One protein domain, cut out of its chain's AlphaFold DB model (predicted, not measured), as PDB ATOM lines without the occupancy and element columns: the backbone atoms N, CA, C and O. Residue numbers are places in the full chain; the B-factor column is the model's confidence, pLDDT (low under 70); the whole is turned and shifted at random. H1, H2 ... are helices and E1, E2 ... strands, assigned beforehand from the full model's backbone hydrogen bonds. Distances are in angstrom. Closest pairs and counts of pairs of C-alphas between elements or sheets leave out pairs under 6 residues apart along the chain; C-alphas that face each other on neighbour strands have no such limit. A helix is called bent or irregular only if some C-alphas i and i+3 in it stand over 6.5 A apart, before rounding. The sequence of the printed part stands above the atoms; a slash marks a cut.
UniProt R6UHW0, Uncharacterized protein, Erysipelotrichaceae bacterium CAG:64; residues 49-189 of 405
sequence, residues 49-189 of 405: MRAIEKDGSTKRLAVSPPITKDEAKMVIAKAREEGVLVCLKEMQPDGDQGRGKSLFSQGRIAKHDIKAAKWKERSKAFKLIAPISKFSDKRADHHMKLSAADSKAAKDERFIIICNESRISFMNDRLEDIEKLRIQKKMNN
ATOM      1  N   MET A  49      95.174 180.114 179.869       82.00
ATOM      2  CA  MET A  49      95.881 179.802 178.613       82.00
ATOM      3  C   MET A  49      96.979 180.829 178.316       82.00
ATOM      4  O   MET A  49      98.155 180.498 178.201       82.00
ATOM      5  N   ARG A  50      96.640 182.122 178.375       82.50
ATOM      6  CA  ARG A  50      97.630 183.204 178.201       82.50
ATOM      7  C   ARG A  50      98.716 183.231 179.279       82.50
ATOM      8  O   ARG A  50      99.742 183.885 179.088       82.50
ATOM      9  N   ALA A  51      98.455 182.652 180.449       83.31
ATOM     10  CA  ALA A  51      99.431 182.586 181.528       83.31
ATOM     11  C   ALA A  51     100.430 181.447 181.292       83.31
ATOM     12  O   ALA A  51     101.625 181.682 181.443       83.31
ATOM     13  N   ILE A  52      99.961 180.269 180.870       86.44
ATOM     14  CA  ILE A  52     100.831 179.125 180.555       86.44
ATOM     15  C   ILE A  52     101.668 179.368 179.291       86.44
ATOM     16  O   ILE A  52     102.853 179.053 179.284       86.44
ATOM     17  N   GLU A  53     101.131 180.051 178.274       85.31
ATOM     18  CA  GLU A  53     101.896 180.482 177.087       85.31
ATOM     19  C   GLU A  53     103.099 181.372 177.444       85.31
ATOM     20  O   GLU A  53     104.063 181.456 176.691       85.31
ATOM     21  N   LYS A  54     103.035 182.077 178.582       84.88
ATOM     22  CA  LYS A  54     104.076 183.003 179.054       84.88
ATOM     23  C   LYS A  54     104.947 182.428 180.166       84.88
ATOM     24  O   LYS A  54     105.808 183.149 180.669       84.88
ATOM     25  N   ASP A  55     104.696 181.192 180.592       82.25
ATOM     26  CA  ASP A  55     105.470 180.546 181.657       82.25
ATOM     27  C   ASP A  55     106.843 180.063 181.167       82.25
ATOM     28  O   ASP A  55     107.782 179.955 181.958       82.25
ATOM     29  N   GLY A  56     106.961 179.794 179.863       78.94
ATOM     30  CA  GLY A  56     108.134 179.192 179.241       78.94
ATOM     31  C   GLY A  56     108.889 180.081 178.258       78.94
ATOM     32  O   GLY A  56     108.557 181.243 178.025       78.94
ATOM     33  N   SER A  57     109.935 179.494 177.672       79.31
ATOM     34  CA  SER A  57     110.716 180.086 176.579       79.31
ATOM     35  C   SER A  57     109.971 180.080 175.242       79.31
ATOM     36  O   SER A  57     110.249 180.927 174.392       79.31
ATOM     37  N   THR A  58     109.032 179.150 175.058       81.44
ATOM     38  CA  THR A  58     108.182 179.025 173.869       81.44
ATOM     39  C   THR A  58     106.735 179.387 174.210       81.44
ATOM     40  O   THR A  58     106.339 179.391 175.374       81.44
ATOM     41  N   LYS A  59     105.929 179.723 173.195       84.75
ATOM     42  CA  LYS A  59     104.467 179.875 173.345       84.75
ATOM     43  C   LYS A  59     103.709 178.565 173.129       84.75
ATOM     44  O   LYS A  59     102.498 178.535 173.307       84.75
ATOM     45  N   ARG A  60     104.427 177.518 172.727       87.12
ATOM     46  CA  ARG A  60     103.889 176.198 172.434       87.12
ATOM     47  C   ARG A  60     103.363 175.547 173.697       87.12
ATOM     48  O   ARG A  60     103.901 175.736 174.795       87.12
ATOM     49  N   LEU A  61     102.292 174.795 173.520       90.69
ATOM     50  CA  LEU A  61     101.580 174.133 174.594       90.69
ATOM     51  C   LEU A  61     101.609 172.629 174.359       90.69
ATOM     52  O   LEU A  61     101.608 172.177 173.218       90.69
ATOM     53  N   ALA A  62     101.575 171.888 175.453       90.31
ATOM     54  CA  ALA A  62     101.404 170.449 175.459       90.31
ATOM     55  C   ALA A  62     100.190 170.101 176.325       90.31
ATOM     56  O   ALA A  62      99.909 170.770 177.329       90.31
ATOM     57  N   VAL A  63      99.460 169.067 175.917       91.56
ATOM     58  CA  VAL A  63      98.208 168.613 176.520       91.56
ATOM     59  C   VAL A  63      98.347 167.183 177.031       91.56
ATOM     60  O   VAL A  63      98.954 166.327 176.391       91.56
ATOM     61  N   SER A  64      97.793 166.916 178.210       90.75
ATOM     62  CA  SER A  64      97.737 165.574 178.772       90.75
ATOM     63  C   SER A  64      96.576 164.764 178.188       90.75
ATOM     64  O   SER A  64      95.533 165.340 177.860       90.75
ATOM     65  N   PRO A  65      96.674 163.426 178.193       87.44
ATOM     66  CA  PRO A  65      95.518 162.555 178.026       87.44
ATOM     67  C   PRO A  65      94.452 162.785 179.117       87.44
ATOM     68  O   PRO A  65      94.725 163.470 180.117       87.44
ATOM     69  N   PRO A  66      93.251 162.196 178.963       88.19
ATOM     70  CA  PRO A  66      92.188 162.261 179.959       88.19
ATOM     71  C   PRO A  66      92.621 161.720 181.326       88.19
ATOM     72  O   PRO A  66      93.145 160.607 181.456       88.19
ATOM     73  N   ILE A  67      92.350 162.503 182.367       89.81
ATOM     74  CA  ILE A  67      92.600 162.137 183.762       89.81
ATOM     75  C   ILE A  67      91.351 162.311 184.623       89.81
ATOM     76  O   ILE A  67      90.468 163.125 184.342       89.81
ATOM     77  N   THR A  68      91.280 161.544 185.703       89.25
ATOM     78  CA  THR A  68      90.208 161.640 186.701       89.25
ATOM     79  C   THR A  68      90.383 162.871 187.592       89.25
ATOM     80  O   THR A  68      91.460 163.472 187.673       89.25
ATOM     81  N   LYS A  69      89.334 163.242 188.334       89.31
ATOM     82  CA  LYS A  69      89.397 164.349 189.303       89.31
ATOM     83  C   LYS A  69      90.468 164.143 190.382       89.31
ATOM     84  O   LYS A  69      91.140 165.101 190.759       89.31
ATOM     85  N   ASP A  70      90.638 162.914 190.873       88.69
ATOM     86  CA  ASP A  70      91.672 162.571 191.862       88.69
ATOM     87  C   ASP A  70      93.083 162.811 191.319       88.69
ATOM     88  O   ASP A  70      93.916 163.448 191.965       88.69
ATOM     89  N   GLU A  71      93.329 162.350 190.096       91.06
ATOM     90  CA  GLU A  71      94.599 162.541 189.400       91.06
ATOM     91  C   GLU A  71      94.856 164.033 189.144       91.06
ATOM     92  O   GLU A  71      95.933 164.543 189.455       91.06
ATOM     93  N   ALA A  72      93.839 164.779 188.699       91.69
ATOM     94  CA  ALA A  72      93.937 166.221 188.492       91.69
ATOM     95  C   ALA A  72      94.306 166.974 189.780       91.69
ATOM     96  O   ALA A  72      95.166 167.860 189.764       91.69
ATOM     97  N   LYS A  73      93.701 166.618 190.922       91.06
ATOM     98  CA  LYS A  73      94.037 167.225 192.219       91.06
ATOM     99  C   LYS A  73      95.491 166.970 192.613       91.06
ATOM    100  O   LYS A  73      96.151 167.894 193.102       91.06
ATOM    101  N   MET A  74      95.996 165.757 192.372       89.62
ATOM    102  CA  MET A  74      97.395 165.400 192.619       89.62
ATOM    103  C   MET A  74      98.343 166.280 191.795       89.62
ATOM    104  O   MET A  74      99.275 166.866 192.355       89.62
ATOM    105  N   VAL A  75      98.072 166.443 190.494       91.81
ATOM    106  CA  VAL A  75      98.902 167.285 189.623       91.81
ATOM    107  C   VAL A  75      98.834 168.755 190.036       91.81
ATOM    108  O   VAL A  75      99.875 169.399 190.146       91.81
ATOM    109  N   ILE A  76      97.649 169.288 190.359       90.69
ATOM    110  CA  ILE A  76      97.492 170.676 190.836       90.69
ATOM    111  C   ILE A  76      98.297 170.921 192.119       90.69
ATOM    112  O   ILE A  76      98.935 171.969 192.268       90.69
ATOM    113  N   ALA A  77      98.259 169.981 193.070       87.75
ATOM    114  CA  ALA A  77      99.013 170.099 194.313       87.75
ATOM    115  C   ALA A  77     100.523 170.173 194.035       87.75
ATOM    116  O   ALA A  77     101.189 171.077 194.544       87.75
ATOM    117  N   LYS A  78     101.033 169.297 193.162       89.50
ATOM    118  CA  LYS A  78     102.446 169.253 192.766       89.50
ATOM    119  C   LYS A  78     102.890 170.473 191.967       89.50
ATOM    120  O   LYS A  78     103.904 171.078 192.301       89.50
ATOM    121  N   ALA A  79     102.093 170.909 190.995       89.62
ATOM    122  CA  ALA A  79     102.367 172.112 190.209       89.62
ATOM    123  C   ALA A  79     102.517 173.342 191.118       89.62
ATOM    124  O   ALA A  79     103.400 174.178 190.933       89.62
ATOM    125  N   ARG A  80     101.702 173.425 192.177       85.81
ATOM    126  CA  ARG A  80     101.790 174.504 193.164       85.81
ATOM    127  C   ARG A  80     103.031 174.417 194.054       85.81
ATOM    128  O   ARG A  80     103.550 175.470 194.422       85.81
ATOM    129  N   GLU A  81     103.450 173.213 194.438       85.00
ATOM    130  CA  GLU A  81     104.677 172.981 195.215       85.00
ATOM    131  C   GLU A  81     105.920 173.394 194.414       85.00
ATOM    132  O   GLU A  81     106.777 174.104 194.938       85.00
ATOM    133  N   GLU A  82     105.975 173.020 193.136       87.00
ATOM    134  CA  GLU A  82     107.125 173.253 192.250       87.00
ATOM    135  C   GLU A  82     107.079 174.614 191.533       87.00
ATOM    136  O   GLU A  82     108.044 175.034 190.896       87.00
ATOM    137  N   GLY A  83     105.972 175.350 191.665       84.25
ATOM    138  CA  GLY A  83     105.800 176.673 191.066       84.25
ATOM    139  C   GLY A  83     105.543 176.658 189.557       84.25
ATOM    140  O   GLY A  83     105.682 177.707 188.929       84.25
ATOM    141  N   VAL A  84     105.146 175.513 188.999       87.19
ATOM    142  CA  VAL A  84     104.807 175.324 187.583       87.19
ATOM    143  C   VAL A  84     103.374 175.789 187.320       87.19
ATOM    144  O   VAL A  84     102.458 175.504 188.098       87.19
ATOM    145  N   LEU A  85     103.163 176.529 186.229       87.69
ATOM    146  CA  LEU A  85     101.825 176.932 185.802       87.69
ATOM    147  C   LEU A  85     101.201 175.865 184.902       87.69
ATOM    148  O   LEU A  85     101.762 175.488 183.879       87.69
ATOM    149  N   VAL A  86      99.996 175.434 185.271       90.12
ATOM    150  CA  VAL A  86      99.167 174.515 184.487       90.12
ATOM    151  C   VAL A  86      97.768 175.098 184.305       90.12
ATOM    152  O   VAL A  86      97.278 175.864 185.143       90.12
ATOM    153  N   CYS A  87      97.113 174.740 183.209       89.19
ATOM    154  CA  CYS A  87      95.703 174.998 182.961       89.19
ATOM    155  C   CYS A  87      94.949 173.672 183.027       89.19
ATOM    156  O   CYS A  87      95.342 172.704 182.390       89.19
ATOM    157  N   LEU A  88      93.877 173.628 183.817       89.56
ATOM    158  CA  LEU A  88      92.990 172.473 183.886       89.56
ATOM    159  C   LEU A  88      91.741 172.775 183.062       89.56
ATOM    160  O   LEU A  88      91.103 173.802 183.305       89.56
ATOM    161  N   LYS A  89      91.369 171.888 182.146       87.94
ATOM    162  CA  LYS A  89      90.123 171.985 181.381       87.94
ATOM    163  C   LYS A  89      89.294 170.732 181.624       87.94
ATOM    164  O   LYS A  89      89.827 169.628 181.662       87.94
ATOM    165  N   GLU A  90      88.010 170.922 181.876       87.75
ATOM    166  CA  GLU A  90      87.073 169.821 182.072       87.75
ATOM    167  C   GLU A  90      86.592 169.312 180.711       87.75
ATOM    168  O   GLU A  90      86.268 170.116 179.836       87.75
ATOM    169  N   MET A  91      86.568 167.994 180.521       84.62
ATOM    170  CA  MET A  91      86.155 167.353 179.270       84.62
ATOM    171  C   MET A  91      84.630 167.278 179.193       84.62
ATOM    172  O   MET A  91      84.037 166.199 179.266       84.62
ATOM    173  N   GLN A  92      83.996 168.442 179.089       84.50
ATOM    174  CA  GLN A  92      82.562 168.570 178.876       84.50
ATOM    175  C   GLN A  92      82.292 169.474 177.664       84.50
ATOM    176  O   GLN A  92      82.863 170.567 177.591       84.50
ATOM    177  N   PRO A  93      81.407 169.061 176.738       80.81
ATOM    178  CA  PRO A  93      80.937 169.891 175.628       80.81
ATOM    179  C   PRO A  93      80.416 171.247 176.101       80.81
ATOM    180  O   PRO A  93      80.870 172.295 175.645       80.81
ATOM    181  N   ASP A  94      79.560 171.227 177.119       71.12
ATOM    182  CA  ASP A  94      78.942 172.418 177.694       71.12
ATOM    183  C   ASP A  94      79.850 173.174 178.664       71.12
ATOM    184  O   ASP A  94      79.338 174.061 179.343       71.12
ATOM    185  N   GLY A  95      81.154 172.846 178.695       58.62
ATOM    186  CA  GLY A  95      82.137 173.068 179.765       58.62
ATOM    187  C   GLY A  95      82.198 174.439 180.455       58.62
ATOM    188  O   GLY A  95      81.365 175.321 180.279       58.62
ATOM    189  N   ASP A  96      83.202 174.650 181.308       55.38
ATOM    190  CA  ASP A  96      83.319 175.909 182.058       55.38
ATOM    191  C   ASP A  96      83.203 177.127 181.123       55.38
ATOM    192  O   ASP A  96      83.827 177.153 180.065       55.38
ATOM    193  N   GLN A  97      82.437 178.155 181.507       49.78
ATOM    194  CA  GLN A  97      82.414 179.433 180.785       49.78
ATOM    195  C   GLN A  97      83.819 180.078 180.824       49.78
ATOM    196  O   GLN A  97      84.132 180.873 181.710       49.78
ATOM    197  N   GLY A  98      84.708 179.686 179.905       53.81
ATOM    198  CA  GLY A  98      86.085 180.170 179.801       53.81
ATOM    199  C   GLY A  98      87.082 179.148 179.234       53.81
ATOM    200  O   GLY A  98      86.826 177.952 179.176       53.81
ATOM    201  N   ARG A  99      88.279 179.631 178.863       68.69
ATOM    202  CA  ARG A  99      89.387 178.862 178.246       68.69
ATOM    203  C   ARG A  99      90.118 177.919 179.225       68.69
ATOM    204  O   ARG A  99      91.339 177.836 179.205       68.69
ATOM    205  N   GLY A 100      89.397 177.300 180.160       74.94
ATOM    206  CA  GLY A 100      89.932 176.488 181.258       74.94
ATOM    207  C   GLY A 100      89.903 177.170 182.634       74.94
ATOM    208  O   GLY A 100      89.642 178.369 182.785       74.94
ATOM    209  N   LYS A 101      90.174 176.391 183.685       81.62
ATOM    210  CA  LYS A 101      90.041 176.808 185.086       81.62
ATOM    211  C   LYS A 101      91.239 177.650 185.538       81.62
ATOM    212  O   LYS A 101      92.396 177.243 185.425       81.62
ATOM    213  N   SER A 102      90.955 178.821 186.115       80.56
ATOM    214  CA  SER A 102      91.961 179.710 186.724       80.56
ATOM    215  C   SER A 102      92.733 179.029 187.868       80.56
ATOM    216  O   SER A 102      92.220 178.096 188.486       80.56
ATOM    217  N   LEU A 103      93.919 179.532 188.239       81.50
ATOM    218  CA  LEU A 103      94.665 179.010 189.402       81.50
ATOM    219  C   LEU A 103      93.843 179.069 190.699       81.50
ATOM    220  O   LEU A 103      93.999 178.221 191.580       81.50
ATOM    221  N   PHE A 104      92.973 180.076 190.842       80.94
ATOM    222  CA  PHE A 104      92.048 180.145 191.969       80.94
ATOM    223  C   PHE A 104      91.045 178.984 191.943       80.94
ATOM    224  O   PHE A 104      90.875 178.302 192.955       80.94
ATOM    225  N   SER A 105      90.423 178.730 190.790       83.19
ATOM    226  CA  SER A 105      89.472 177.628 190.595       83.19
ATOM    227  C   SER A 105      90.138 176.261 190.788       83.19
ATOM    228  O   SER A 105      89.620 175.433 191.534       83.19
ATOM    229  N   GLN A 106      91.335 176.056 190.236       84.75
ATOM    230  CA  GLN A 106      92.150 174.857 190.473       84.75
ATOM    231  C   GLN A 106      92.451 174.673 191.969       84.75
ATOM    232  O   GLN A 106      92.290 173.588 192.527       84.75
ATOM    233  N   GLY A 107      92.800 175.759 192.666       82.69
ATOM    234  CA  GLY A 107      93.007 175.748 194.113       82.69
ATOM    235  C   GLY A 107      91.747 175.433 194.928       82.69
ATOM    236  O   GLY A 107      91.871 174.960 196.060       82.69
ATOM    237  N   ARG A 108      90.545 175.676 194.385       85.94
ATOM    238  CA  ARG A 108      89.278 175.239 194.992       85.94
ATOM    239  C   ARG A 108      89.050 173.742 194.799       85.94
ATOM    240  O   ARG A 108      88.642 173.107 195.766       85.94
ATOM    241  N   ILE A 109      89.365 173.202 193.622       84.88
ATOM    242  CA  ILE A 109      89.258 171.765 193.316       84.88
ATOM    243  C   ILE A 109      90.193 170.959 194.222       84.88
ATOM    244  O   ILE A 109      89.754 170.073 194.947       84.88
ATOM    245  N   ALA A 110      91.468 171.340 194.294       86.31
ATOM    246  CA  ALA A 110      92.460 170.665 195.133       86.31
ATOM    247  C   ALA A 110      92.493 171.179 196.590       86.31
ATOM    248  O   ALA A 110      93.454 170.943 197.325       86.31
ATOM    249  N   LYS A 111      91.468 171.920 197.047       89.44
ATOM    250  CA  LYS A 111      91.477 172.604 198.359       89.44
ATOM    251  C   LYS A 111      91.755 171.647 199.511       89.44
ATOM    252  O   LYS A 111      92.473 172.009 200.448       89.44
ATOM    253  N   HIS A 112      91.136 170.472 199.481       88.12
ATOM    254  CA  HIS A 112      91.257 169.485 200.546       88.12
ATOM    255  C   HIS A 112      92.626 168.805 200.540       88.12
ATOM    256  O   HIS A 112      93.230 168.715 201.608       88.12
ATOM    257  N   ASP A 113      93.185 168.500 199.372       86.50
ATOM    258  CA  ASP A 113      94.525 167.912 199.256       86.50
ATOM    259  C   ASP A 113      95.624 168.891 199.650       86.50
ATOM    260  O   ASP A 113      96.497 168.560 200.451       86.50
ATOM    261  N   ILE A 114      95.517 170.152 199.220       85.94
ATOM    262  CA  ILE A 114      96.441 171.216 199.634       85.94
ATOM    263  C   ILE A 114      96.410 171.396 201.158       85.94
ATOM    264  O   ILE A 114      97.442 171.621 201.794       85.94
ATOM    265  N   LYS A 115      95.224 171.329 201.780       88.12
ATOM    266  CA  LYS A 115      95.110 171.404 203.243       88.12
ATOM    267  C   LYS A 115      95.685 170.160 203.912       88.12
ATOM    268  O   LYS A 115      96.388 170.313 204.909       88.12
ATOM    269  N   ALA A 116      95.406 168.968 203.391       88.25
ATOM    270  CA  ALA A 116      95.931 167.718 203.922       88.25
ATOM    271  C   ALA A 116      97.467 167.706 203.894       88.25
ATOM    272  O   ALA A 116      98.083 167.438 204.924       88.25
ATOM    273  N   ALA A 117      98.081 168.101 202.774       87.25
ATOM    274  CA  ALA A 117      99.530 168.231 202.632       87.25
ATOM    275  C   ALA A 117     100.127 169.189 203.677       87.25
ATOM    276  O   ALA A 117     101.016 168.804 204.434       87.25
ATOM    277  N   LYS A 118      99.552 170.391 203.832       88.50
ATOM    278  CA  LYS A 118      99.989 171.367 204.850       88.50
ATOM    279  C   LYS A 118      99.888 170.837 206.279       88.50
ATOM    280  O   LYS A 118     100.742 171.133 207.112       88.50
ATOM    281  N   TRP A 119      98.834 170.089 206.602       89.00
ATOM    282  CA  TRP A 119      98.694 169.482 207.927       89.00
ATOM    283  C   TRP A 119      99.688 168.336 208.146       89.00
ATOM    284  O   TRP A 119     100.245 168.242 209.238       89.00
ATOM    285  N   LYS A 120      99.995 167.542 207.111       88.62
ATOM    286  CA  LYS A 120     101.066 166.533 207.163       88.62
ATOM    287  C   LYS A 120     102.437 167.172 207.385       88.62
ATOM    288  O   LYS A 120     103.199 166.697 208.224       88.62
ATOM    289  N   GLU A 121     102.751 168.269 206.699       88.12
ATOM    290  CA  GLU A 121     103.993 169.022 206.927       88.12
ATOM    291  C   GLU A 121     104.085 169.566 208.352       88.12
ATOM    292  O   GLU A 121     105.119 169.429 209.002       88.12
ATOM    293  N   ARG A 122     102.989 170.126 208.878       86.50
ATOM    294  CA  ARG A 122     102.924 170.573 210.277       86.50
ATOM    295  C   ARG A 122     103.137 169.425 211.252       86.50
ATOM    296  O   ARG A 122     103.863 169.601 212.224       86.50
ATOM    297  N   SER A 123     102.556 168.257 210.988       87.81
ATOM    298  CA  SER A 123     102.799 167.076 211.817       87.81
ATOM    299  C   SER A 123     104.283 166.708 211.845       87.81
ATOM    300  O   SER A 123     104.850 166.529 212.921       87.81
ATOM    301  N   LYS A 124     104.950 166.710 210.680       89.06
ATOM    302  CA  LYS A 124     106.401 166.481 210.578       89.06
ATOM    303  C   LYS A 124     107.209 167.540 211.335       89.06
ATOM    304  O   LYS A 124     108.128 167.185 212.068       89.06
ATOM    305  N   ALA A 125     106.856 168.818 211.198       88.12
ATOM    306  CA  ALA A 125     107.541 169.924 211.870       88.12
ATOM    307  C   ALA A 125     107.407 169.858 213.402       88.12
ATOM    308  O   ALA A 125     108.349 170.168 214.125       88.12
ATOM    309  N   PHE A 126     106.257 169.402 213.904       85.44
ATOM    310  CA  PHE A 126     105.979 169.262 215.334       85.44
ATOM    311  C   PHE A 126     106.105 167.819 215.836       85.44
ATOM    312  O   PHE A 126     105.513 167.478 216.858       85.44
ATOM    313  N   LYS A 127     106.904 166.972 215.169       81.50
ATOM    314  CA  LYS A 127     107.079 165.551 215.528       81.50
ATOM    315  C   LYS A 127     107.522 165.347 216.983       81.50
ATOM    316  O   LYS A 127     107.142 164.364 217.611       81.50
ATOM    317  N   LEU A 128     108.290 166.292 217.530       83.81
ATOM    318  CA  LEU A 128     108.756 166.276 218.922       83.81
ATOM    319  C   LEU A 128     107.653 166.619 219.942       83.81
ATOM    320  O   LEU A 128     107.801 166.319 221.123       83.81
ATOM    321  N   ILE A 129     106.539 167.217 219.509       87.31
ATOM    322  CA  ILE A 129     105.412 167.597 220.366       87.31
ATOM    323  C   ILE A 129     104.214 166.703 220.026       87.31
ATOM    324  O   ILE A 129     103.342 167.053 219.227       87.31
ATOM    325  N   ALA A 130     104.156 165.541 220.681       82.25
ATOM    326  CA  ALA A 130     103.154 164.499 220.445       82.25
ATOM    327  C   ALA A 130     101.686 164.981 220.355       82.25
ATOM    328  O   ALA A 130     100.996 164.541 219.433       82.25
ATOM    329  N   PRO A 131     101.156 165.863 221.234       86.62
ATOM    330  CA  PRO A 131      99.767 166.313 221.103       86.62
ATOM    331  C   PRO A 131      99.527 167.145 219.834       86.62
ATOM    332  O   PRO A 131      98.481 167.002 219.199       86.62
ATOM    333  N   ILE A 132     100.498 167.969 219.426       83.56
ATOM    334  CA  ILE A 132     100.391 168.830 218.238       83.56
ATOM    335  C   ILE A 132     100.539 168.003 216.959       83.56
ATOM    336  O   ILE A 132      99.766 168.197 216.018       83.56
ATOM    337  N   SER A 133     101.480 167.056 216.933       86.75
ATOM    338  CA  SER A 133     101.641 166.122 215.813       86.75
ATOM    339  C   SER A 133     100.383 165.265 215.628       86.75
ATOM    340  O   SER A 133      99.777 165.320 214.560       86.75
ATOM    341  N   LYS A 134      99.863 164.633 216.693       89.62
ATOM    342  CA  LYS A 134      98.613 163.847 216.629       89.62
ATOM    343  C   LYS A 134      97.402 164.672 216.184       89.62
ATOM    344  O   LYS A 134      96.549 164.176 215.452       89.62
ATOM    345  N   PHE A 135      97.284 165.921 216.639       90.06
ATOM    346  CA  PHE A 135      96.213 166.811 216.182       90.06
ATOM    347  C   PHE A 135      96.354 167.148 214.692       90.06
ATOM    348  O   PHE A 135      95.360 167.155 213.963       90.06
ATOM    349  N   SER A 136      97.582 167.405 214.243       87.69
ATOM    350  CA  SER A 136      97.882 167.705 212.843       87.69
ATOM    351  C   SER A 136      97.585 166.506 211.939       87.69
ATOM    352  O   SER A 136      96.953 166.695 210.902       87.69
ATOM    353  N   ASP A 137      97.916 165.285 212.370       90.25
ATOM    354  CA  ASP A 137      97.567 164.047 211.658       90.25
ATOM    355  C   ASP A 137      96.049 163.874 211.543       90.25
ATOM    356  O   ASP A 137      95.524 163.742 210.440       90.25
ATOM    357  N   LYS A 138      95.304 164.027 212.648       91.31
ATOM    358  CA  LYS A 138      93.829 163.968 212.618       91.31
ATOM    359  C   LYS A 138      93.216 164.983 211.649       91.31
ATOM    360  O   LYS A 138      92.208 164.702 210.999       91.31
ATOM    361  N   ARG A 139      93.790 166.189 211.562       91.94
ATOM    362  CA  ARG A 139      93.343 167.224 210.618       91.94
ATOM    363  C   ARG A 139      93.696 166.879 209.175       91.94
ATOM    364  O   ARG A 139      92.883 167.162 208.293       91.94
ATOM    365  N   ALA A 140      94.859 166.278 208.937       90.31
ATOM    366  CA  ALA A 140      95.232 165.766 207.625       90.31
ATOM    367  C   ALA A 140      94.257 164.670 207.172       90.31
ATOM    368  O   ALA A 140      93.676 164.798 206.096       90.31
ATOM    369  N   ASP A 141      93.989 163.678 208.023       91.06
ATOM    370  CA  ASP A 141      93.077 162.567 207.731       91.06
ATOM    371  C   ASP A 141      91.656 163.048 207.436       91.06
ATOM    372  O   ASP A 141      91.015 162.597 206.488       91.06
ATOM    373  N   HIS A 142      91.157 164.009 208.219       92.75
ATOM    374  CA  HIS A 142      89.848 164.606 207.975       92.75
ATOM    375  C   HIS A 142      89.757 165.241 206.580       92.75
ATOM    376  O   HIS A 142      88.763 165.058 205.880       92.75
ATOM    377  N   HIS A 143      90.793 165.967 206.155       88.88
ATOM    378  CA  HIS A 143      90.814 166.563 204.824       88.88
ATOM    379  C   HIS A 143      91.004 165.534 203.708       88.88
ATOM    380  O   HIS A 143      90.376 165.698 202.667       88.88
ATOM    381  N   MET A 144      91.763 164.457 203.929       89.19
ATOM    382  CA  MET A 144      91.851 163.351 202.966       89.19
ATOM    383  C   MET A 144      90.491 162.675 202.756       89.19
ATOM    384  O   MET A 144      90.094 162.452 201.617       89.19
ATOM    385  N   LYS A 145      89.726 162.436 203.831       91.44
ATOM    386  CA  LYS A 145      88.362 161.884 203.732       91.44
ATOM    387  C   LYS A 145      87.423 162.785 202.929       91.44
ATOM    388  O   LYS A 145      86.652 162.289 202.117       91.44
ATOM    389  N   LEU A 146      87.497 164.101 203.142       90.12
ATOM    390  CA  LEU A 146      86.710 165.064 202.365       90.12
ATOM    391  C   LEU A 146      87.118 165.088 200.890       90.12
ATOM    392  O   LEU A 146      86.248 165.196 200.033       90.12
ATOM    393  N   SER A 147      88.416 164.976 200.595       87.88
ATOM    394  CA  SER A 147      88.888 164.928 199.210       87.88
ATOM    395  C   SER A 147      88.380 163.688 198.481       87.88
ATOM    396  O   SER A 147      87.812 163.820 197.401       87.88
ATOM    397  N   ALA A 148      88.483 162.516 199.117       87.38
ATOM    398  CA  ALA A 148      87.989 161.257 198.563       87.38
ATOM    399  C   ALA A 148      86.468 161.281 198.326       87.38
ATOM    400  O   ALA A 148      85.991 160.801 197.302       87.38
ATOM    401  N   ALA A 149      85.697 161.879 199.242       87.50
ATOM    402  CA  ALA A 149      84.253 162.038 199.068       87.50
ATOM    403  C   ALA A 149      83.902 162.950 197.877       87.50
ATOM    404  O   ALA A 149      83.007 162.626 197.103       87.50
ATOM    405  N   ASP A 150      84.622 164.062 197.712       86.44
ATOM    406  CA  ASP A 150      84.433 164.998 196.595       86.44
ATOM    407  C   ASP A 150      84.831 164.397 195.236       86.44
ATOM    408  O   ASP A 150      84.223 164.717 194.216       86.44
ATOM    409  N   SER A 151      85.833 163.519 195.204       84.69
ATOM    410  CA  SER A 151      86.188 162.792 193.982       84.69
ATOM    411  C   SER A 151      85.168 161.716 193.642       84.69
ATOM    412  O   SER A 151      84.749 161.614 192.497       84.69
ATOM    413  N   LYS A 152      84.673 160.988 194.649       83.94
ATOM    414  CA  LYS A 152      83.618 159.987 194.456       83.94
ATOM    415  C   LYS A 152      82.301 160.599 193.965       83.94
ATOM    416  O   LYS A 152      81.583 159.956 193.210       83.94
ATOM    417  N   ALA A 153      81.979 161.821 194.391       83.50
ATOM    418  CA  ALA A 153      80.792 162.544 193.927       83.50
ATOM    419  C   ALA A 153      80.881 162.971 192.450       83.50
ATOM    420  O   ALA A 153      79.854 163.185 191.819       83.50
ATOM    421  N   ALA A 154      82.096 163.080 191.917       80.19
ATOM    422  CA  ALA A 154      82.406 163.539 190.568       80.19
ATOM    423  C   ALA A 154      83.151 162.446 189.788       80.19
ATOM    424  O   ALA A 154      84.145 162.703 189.107       80.19
ATOM    425  N   LYS A 155      82.693 161.200 189.949       77.56
ATOM    426  CA  LYS A 155      83.352 160.011 189.402       77.56
ATOM    427  C   LYS A 155      83.461 160.058 187.877       77.56
ATOM    428  O   LYS A 155      84.462 159.611 187.333       77.56
ATOM    429  N   ASP A 156      82.477 160.645 187.204       77.06
ATOM    430  CA  ASP A 156      82.395 160.670 185.738       77.06
ATOM    431  C   ASP A 156      83.070 161.910 185.120       77.06
ATOM    432  O   ASP A 156      83.254 161.988 183.902       77.06
ATOM    433  N   GLU A 157      83.493 162.874 185.947       83.81
ATOM    434  CA  GLU A 157      84.221 164.053 185.481       83.81
ATOM    435  C   GLU A 157      85.624 163.643 185.004       83.81
ATOM    436  O   GLU A 157      86.368 162.915 185.677       83.81
ATOM    437  N   ARG A 158      85.996 164.122 183.818       86.44
ATOM    438  CA  ARG A 158      87.324 163.940 183.227       86.44
ATOM    439  C   ARG A 158      87.937 165.298 182.957       86.44
ATOM    440  O   ARG A 158      87.236 166.263 182.656       86.44
ATOM    441  N   PHE A 159      89.253 165.365 183.058       88.56
ATOM    442  CA  PHE A 159      90.010 166.587 182.859       88.56
ATOM    443  C   PHE A 159      91.178 166.346 181.917       88.56
ATOM    444  O   PHE A 159      91.700 165.239 181.829       88.56
ATOM    445  N   ILE A 160      91.619 167.420 181.278       90.06
ATOM    446  CA  ILE A 160      92.914 167.508 180.612       90.06
ATOM    447  C   ILE A 160      93.732 168.617 181.265       90.06
ATOM    448  O   ILE A 160      93.193 169.617 181.762       90.06
ATOM    449  N   ILE A 161      95.044 168.438 181.258       91.44
ATOM    450  CA  ILE A 161      96.007 169.417 181.739       91.44
ATOM    451  C   ILE A 161      96.747 169.973 180.538       91.44
ATOM    452  O   ILE A 161      97.229 169.225 179.699       91.44
ATOM    453  N   ILE A 162      96.852 171.293 180.477       91.12
ATOM    454  CA  ILE A 162      97.608 172.000 179.454       91.12
ATOM    455  C   ILE A 162      98.725 172.761 180.158       91.12
ATOM    456  O   ILE A 162      98.485 173.487 181.129       91.12
ATOM    457  N   CYS A 163      99.952 172.607 179.683       90.88
ATOM    458  CA  CYS A 163     101.080 173.395 180.159       90.88
ATOM    459  C   CYS A 163     101.954 173.848 178.993       90.88
ATOM    460  O   CYS A 163     101.713 173.503 177.840       90.88
ATOM    461  N   ASN A 164     102.937 174.686 179.296       91.06
ATOM    462  CA  ASN A 164     103.917 175.095 178.305       91.06
ATOM    463  C   ASN A 164     104.792 173.899 177.900       91.06
ATOM    464  O   ASN A 164     105.202 173.137 178.771       91.06
ATOM    465  N   GLU A 165     105.150 173.787 176.624       89.38
ATOM    466  CA  GLU A 165     106.057 172.748 176.105       89.38
ATOM    467  C   GLU A 165     107.389 172.696 176.886       89.38
ATOM    468  O   GLU A 165     107.886 171.630 177.233       89.38
ATOM    469  N   SER A 166     107.929 173.845 177.315       88.12
ATOM    470  CA  SER A 166     109.145 173.881 178.155       88.12
ATOM    471  C   SER A 166     108.988 173.231 179.544       88.12
ATOM    472  O   SER A 166     109.971 173.057 180.266       88.12
ATOM    473  N   ARG A 167     107.759 172.884 179.943       89.56
ATOM    474  CA  ARG A 167     107.403 172.187 181.189       89.56
ATOM    475  C   ARG A 167     106.946 170.746 180.942       89.56
ATOM    476  O   ARG A 167     106.442 170.114 181.868       89.56
ATOM    477  N   ILE A 168     107.153 170.206 179.740       88.94
ATOM    478  CA  ILE A 168     106.712 168.854 179.376       88.94
ATOM    479  C   ILE A 168     107.314 167.770 180.275       88.94
ATOM    480  O   ILE A 168     106.630 166.809 180.609       88.94
ATOM    481  N   SER A 169     108.549 167.957 180.758       89.94
ATOM    482  CA  SER A 169     109.183 167.026 181.700       89.94
ATOM    483  C   SER A 169     108.377 166.898 182.992       89.94
ATOM    484  O   SER A 169     108.075 165.793 183.419       89.94
ATOM    485  N   PHE A 170     107.931 168.026 183.561       91.12
ATOM    486  CA  PHE A 170     107.058 168.024 184.735       91.12
ATOM    487  C   PHE A 170     105.748 167.282 184.448       91.12
ATOM    488  O   PHE A 170     105.279 166.513 185.281       91.12
ATOM    489  N   MET A 171     105.145 167.511 183.279       91.62
ATOM    490  CA  MET A 171     103.889 166.859 182.916       91.62
ATOM    491  C   MET A 171     104.061 165.346 182.744       91.62
ATOM    492  O   MET A 171     103.272 164.591 183.305       91.62
ATOM    493  N   ASN A 172     105.106 164.904 182.046       91.25
ATOM    494  CA  ASN A 172     105.392 163.488 181.828       91.25
ATOM    495  C   ASN A 172     105.751 162.760 183.133       91.25
ATOM    496  O   ASN A 172     105.226 161.676 183.362       91.25
ATOM    497  N   ASP A 173     106.516 163.380 184.039       92.06
ATOM    498  CA  ASP A 173     106.792 162.812 185.370       92.06
ATOM    499  C   ASP A 173     105.490 162.562 186.152       92.06
ATOM    500  O   ASP A 173     105.316 161.552 186.834       92.06
ATOM    501  N   ARG A 174     104.536 163.497 186.055       93.00
ATOM    502  CA  ARG A 174     103.227 163.368 186.705       93.00
ATOM    503  C   ARG A 174     102.338 162.328 186.037       93.00
ATOM    504  O   ARG A 174     101.575 161.669 186.738       93.00
ATOM    505  N   LEU A 175     102.425 162.177 184.722       91.19
ATOM    506  CA  LEU A 175     101.714 161.136 183.991       91.19
ATOM    507  C   LEU A 175     102.256 159.738 184.320       91.19
ATOM    508  O   LEU A 175     101.457 158.831 184.527       91.19
ATOM    509  N   GLU A 176     103.569 159.586 184.508       91.19
ATOM    510  CA  GLU A 176     104.180 158.332 184.970       91.19
ATOM    511  C   GLU A 176     103.724 157.968 186.399       91.19
ATOM    512  O   GLU A 176     103.431 156.807 186.706       91.19
ATOM    513  N   ASP A 177     103.611 158.961 187.291       91.44
ATOM    514  CA  ASP A 177     103.040 158.762 188.630       91.44
ATOM    515  C   ASP A 177     101.576 158.282 188.549       91.44
ATOM    516  O   ASP A 177     101.164 157.400 189.309       91.44
ATOM    517  N   ILE A 178     100.790 158.835 187.619       91.12
ATOM    518  CA  ILE A 178      99.398 158.432 187.376       91.12
ATOM    519  C   ILE A 178      99.331 157.015 186.805       91.12
ATOM    520  O   ILE A 178      98.537 156.210 187.289       91.12
ATOM    521  N   GLU A 179     100.178 156.674 185.838       89.44
ATOM    522  CA  GLU A 179     100.246 155.335 185.248       89.44
ATOM    523  C   GLU A 179     100.469 154.272 186.331       89.44
ATOM    524  O   GLU A 179      99.706 153.308 186.443       89.44
ATOM    525  N   LYS A 180     101.437 154.501 187.228       89.94
ATOM    526  CA  LYS A 180     101.697 153.622 188.380       89.94
ATOM    527  C   LYS A 180     100.468 153.462 189.277       89.94
ATOM    528  O   LYS A 180     100.181 152.351 189.730       89.94
ATOM    529  N   LEU A 181      99.730 154.544 189.533       89.00
ATOM    530  CA  LEU A 181      98.492 154.499 190.321       89.00
ATOM    531  C   LEU A 181      97.385 153.711 189.608       89.00
ATOM    532  O   LEU A 181      96.686 152.930 190.253       89.00
ATOM    533  N   ARG A 182      97.229 153.874 188.292       90.00
ATOM    534  CA  ARG A 182      96.231 153.138 187.501       90.00
ATOM    535  C   ARG A 182      96.545 151.647 187.429       90.00
ATOM    536  O   ARG A 182      95.635 150.839 187.594       90.00
ATOM    537  N   ILE A 183      97.820 151.270 187.305       87.94
ATOM    538  CA  ILE A 183      98.263 149.868 187.394       87.94
ATOM    539  C   ILE A 183      97.867 149.263 188.750       87.94
ATOM    540  O   ILE A 183      97.304 148.169 188.797       87.94
ATOM    541  N   GLN A 184      98.098 149.982 189.854       88.19
ATOM    542  CA  GLN A 184      97.689 149.527 191.190       88.19
ATOM    543  C   GLN A 184      96.166 149.377 191.305       88.19
ATOM    544  O   GLN A 184      95.687 148.366 191.819       88.19
ATOM    545  N   LYS A 185      95.394 150.338 190.781       87.31
ATOM    546  CA  LYS A 185      93.925 150.247 190.735       87.31
ATOM    547  C   LYS A 185      93.449 149.057 189.903       87.31
ATOM    548  O   LYS A 185      92.532 148.363 190.334       87.31
ATOM    549  N   LYS A 186      94.094 148.762 188.766       87.00
ATOM    550  CA  LYS A 186      93.806 147.568 187.952       87.00
ATOM    551  C   LYS A 186      93.999 146.292 188.768       87.00
ATOM    552  O   LYS A 186      93.109 145.451 188.797       87.00
ATOM    553  N   MET A 187      95.128 146.170 189.472       87.56
ATOM    554  CA  MET A 187      95.421 145.003 190.320       87.56
ATOM    555  C   MET A 187      94.384 144.802 191.436       87.56
ATOM    556  O   MET A 187      94.123 143.667 191.827       87.56
ATOM    557  N   ASN A 188      93.769 145.886 191.913       88.75
ATOM    558  CA  ASN A 188      92.744 145.861 192.955       88.75
ATOM    559  C   ASN A 188      91.301 145.772 192.415       88.75
ATOM    560  O   ASN A 188      90.368 145.783 193.215       88.75
ATOM    561  N   ASN A 189      91.090 145.673 191.093       84.00
ATOM    562  CA  ASN A 189      89.773 145.772 190.439       84.00
ATOM    563  C   ASN A 189      89.017 147.085 190.742       84.00
ATOM    564  O   ASN A 189      87.791 147.109 190.823       84.00
TER     565      ASN A 189
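What this domain is: This is residues 49 to 189 of the 405 residues of an uncharacterized protein of Erysipelotrichaceae bacterium CAG:64 (UniProt R6UHW0). A small sheet of three strands has H2 and H6 over one face and the short H1 over the other, and a long helical hairpin, H4 and H5, reaches away from the sheet beyond H2. H6 also runs out past the sheet, and its residues 183 to 187 stick out with the last two printed residues. The printed part has 141 residues with six named helices and three named strands, in the order H1 E1 H2 E2 H3 H4 H5 E3 H6; the sheet's order is E1 E3 E2, antiparallel, and the class is mostly helix. It is compact, with a radius of gyration of the C-alphas of 16.5 A and spans of 49 by 37 by 31 A.

Where its parts are: H1 is residues 49 to 52, from C-alpha 49 at (95.881, 179.802, 178.613). E1 is residues 61 to 63, H2 residues 69 to 82, 20.1 A long, E2 residues 86 to 90 and H3 residues 103 to 109. H4, residues 111 to 125, measures 21.2 A, and H5, residues 130 to 153, 34.7 A, from C-alpha 130 at (103.154, 164.499, 220.445). E3 is residues 158 to 164, 20.6 A. H6, residues 165 to 187, 32.9 A, ends with C-alpha 187 at (95.421, 145.003, 190.320); it is irregular, C-alphas 166 and 169 being 7.7 A apart, and has a kink of 29 degrees near residue 172.

How they stand to each other: E3, the inner strand, has N 163 and O 62 of E1 at 3.0 A, and N 160 and O 89 of E2 at 2.9 A, within hydrogen-bond range. E1, H2 and E2 form a split strand-helix-strand unit, two strands running the same way with E3 between them; its crossover is right-handed. H2 is over E3, along the strands, at a height over the sheet of 8.8 A. H6 is on the same face at 11.8 A; H1 is on the opposite face at 7.2 A. H3 only grazes the sheet with residues 103 to 106. H2 touches H4, closest at the C-alphas of Ala 77 and Ile 114, 6.0 A, and only just touches H5, with 3 pairs of C-alphas within 8 A, closest Lys 69 and Ser 151, 5.9 A. H4 and H5 touch as a hairpin at a shallow tilt of 19 degrees, opposite ways, the C-alphas of Ala 116 and Ala 140 being 4.2 A apart. Every O i to N i+4 pair is within hydrogen-bond range in H2, H3, H4 and H5, and 17 of 19 in H6; H1 is too short for such a pair.

The domain as a whole: The two C-alphas farthest apart, those of Pro 93 and Leu 128, are 51.6 A apart. The printed part has no cut. The link from E2 to H3, 12 residues, is long. The mean pLDDT of the printed part is 86.1, and residues 95 to 99 are under 70.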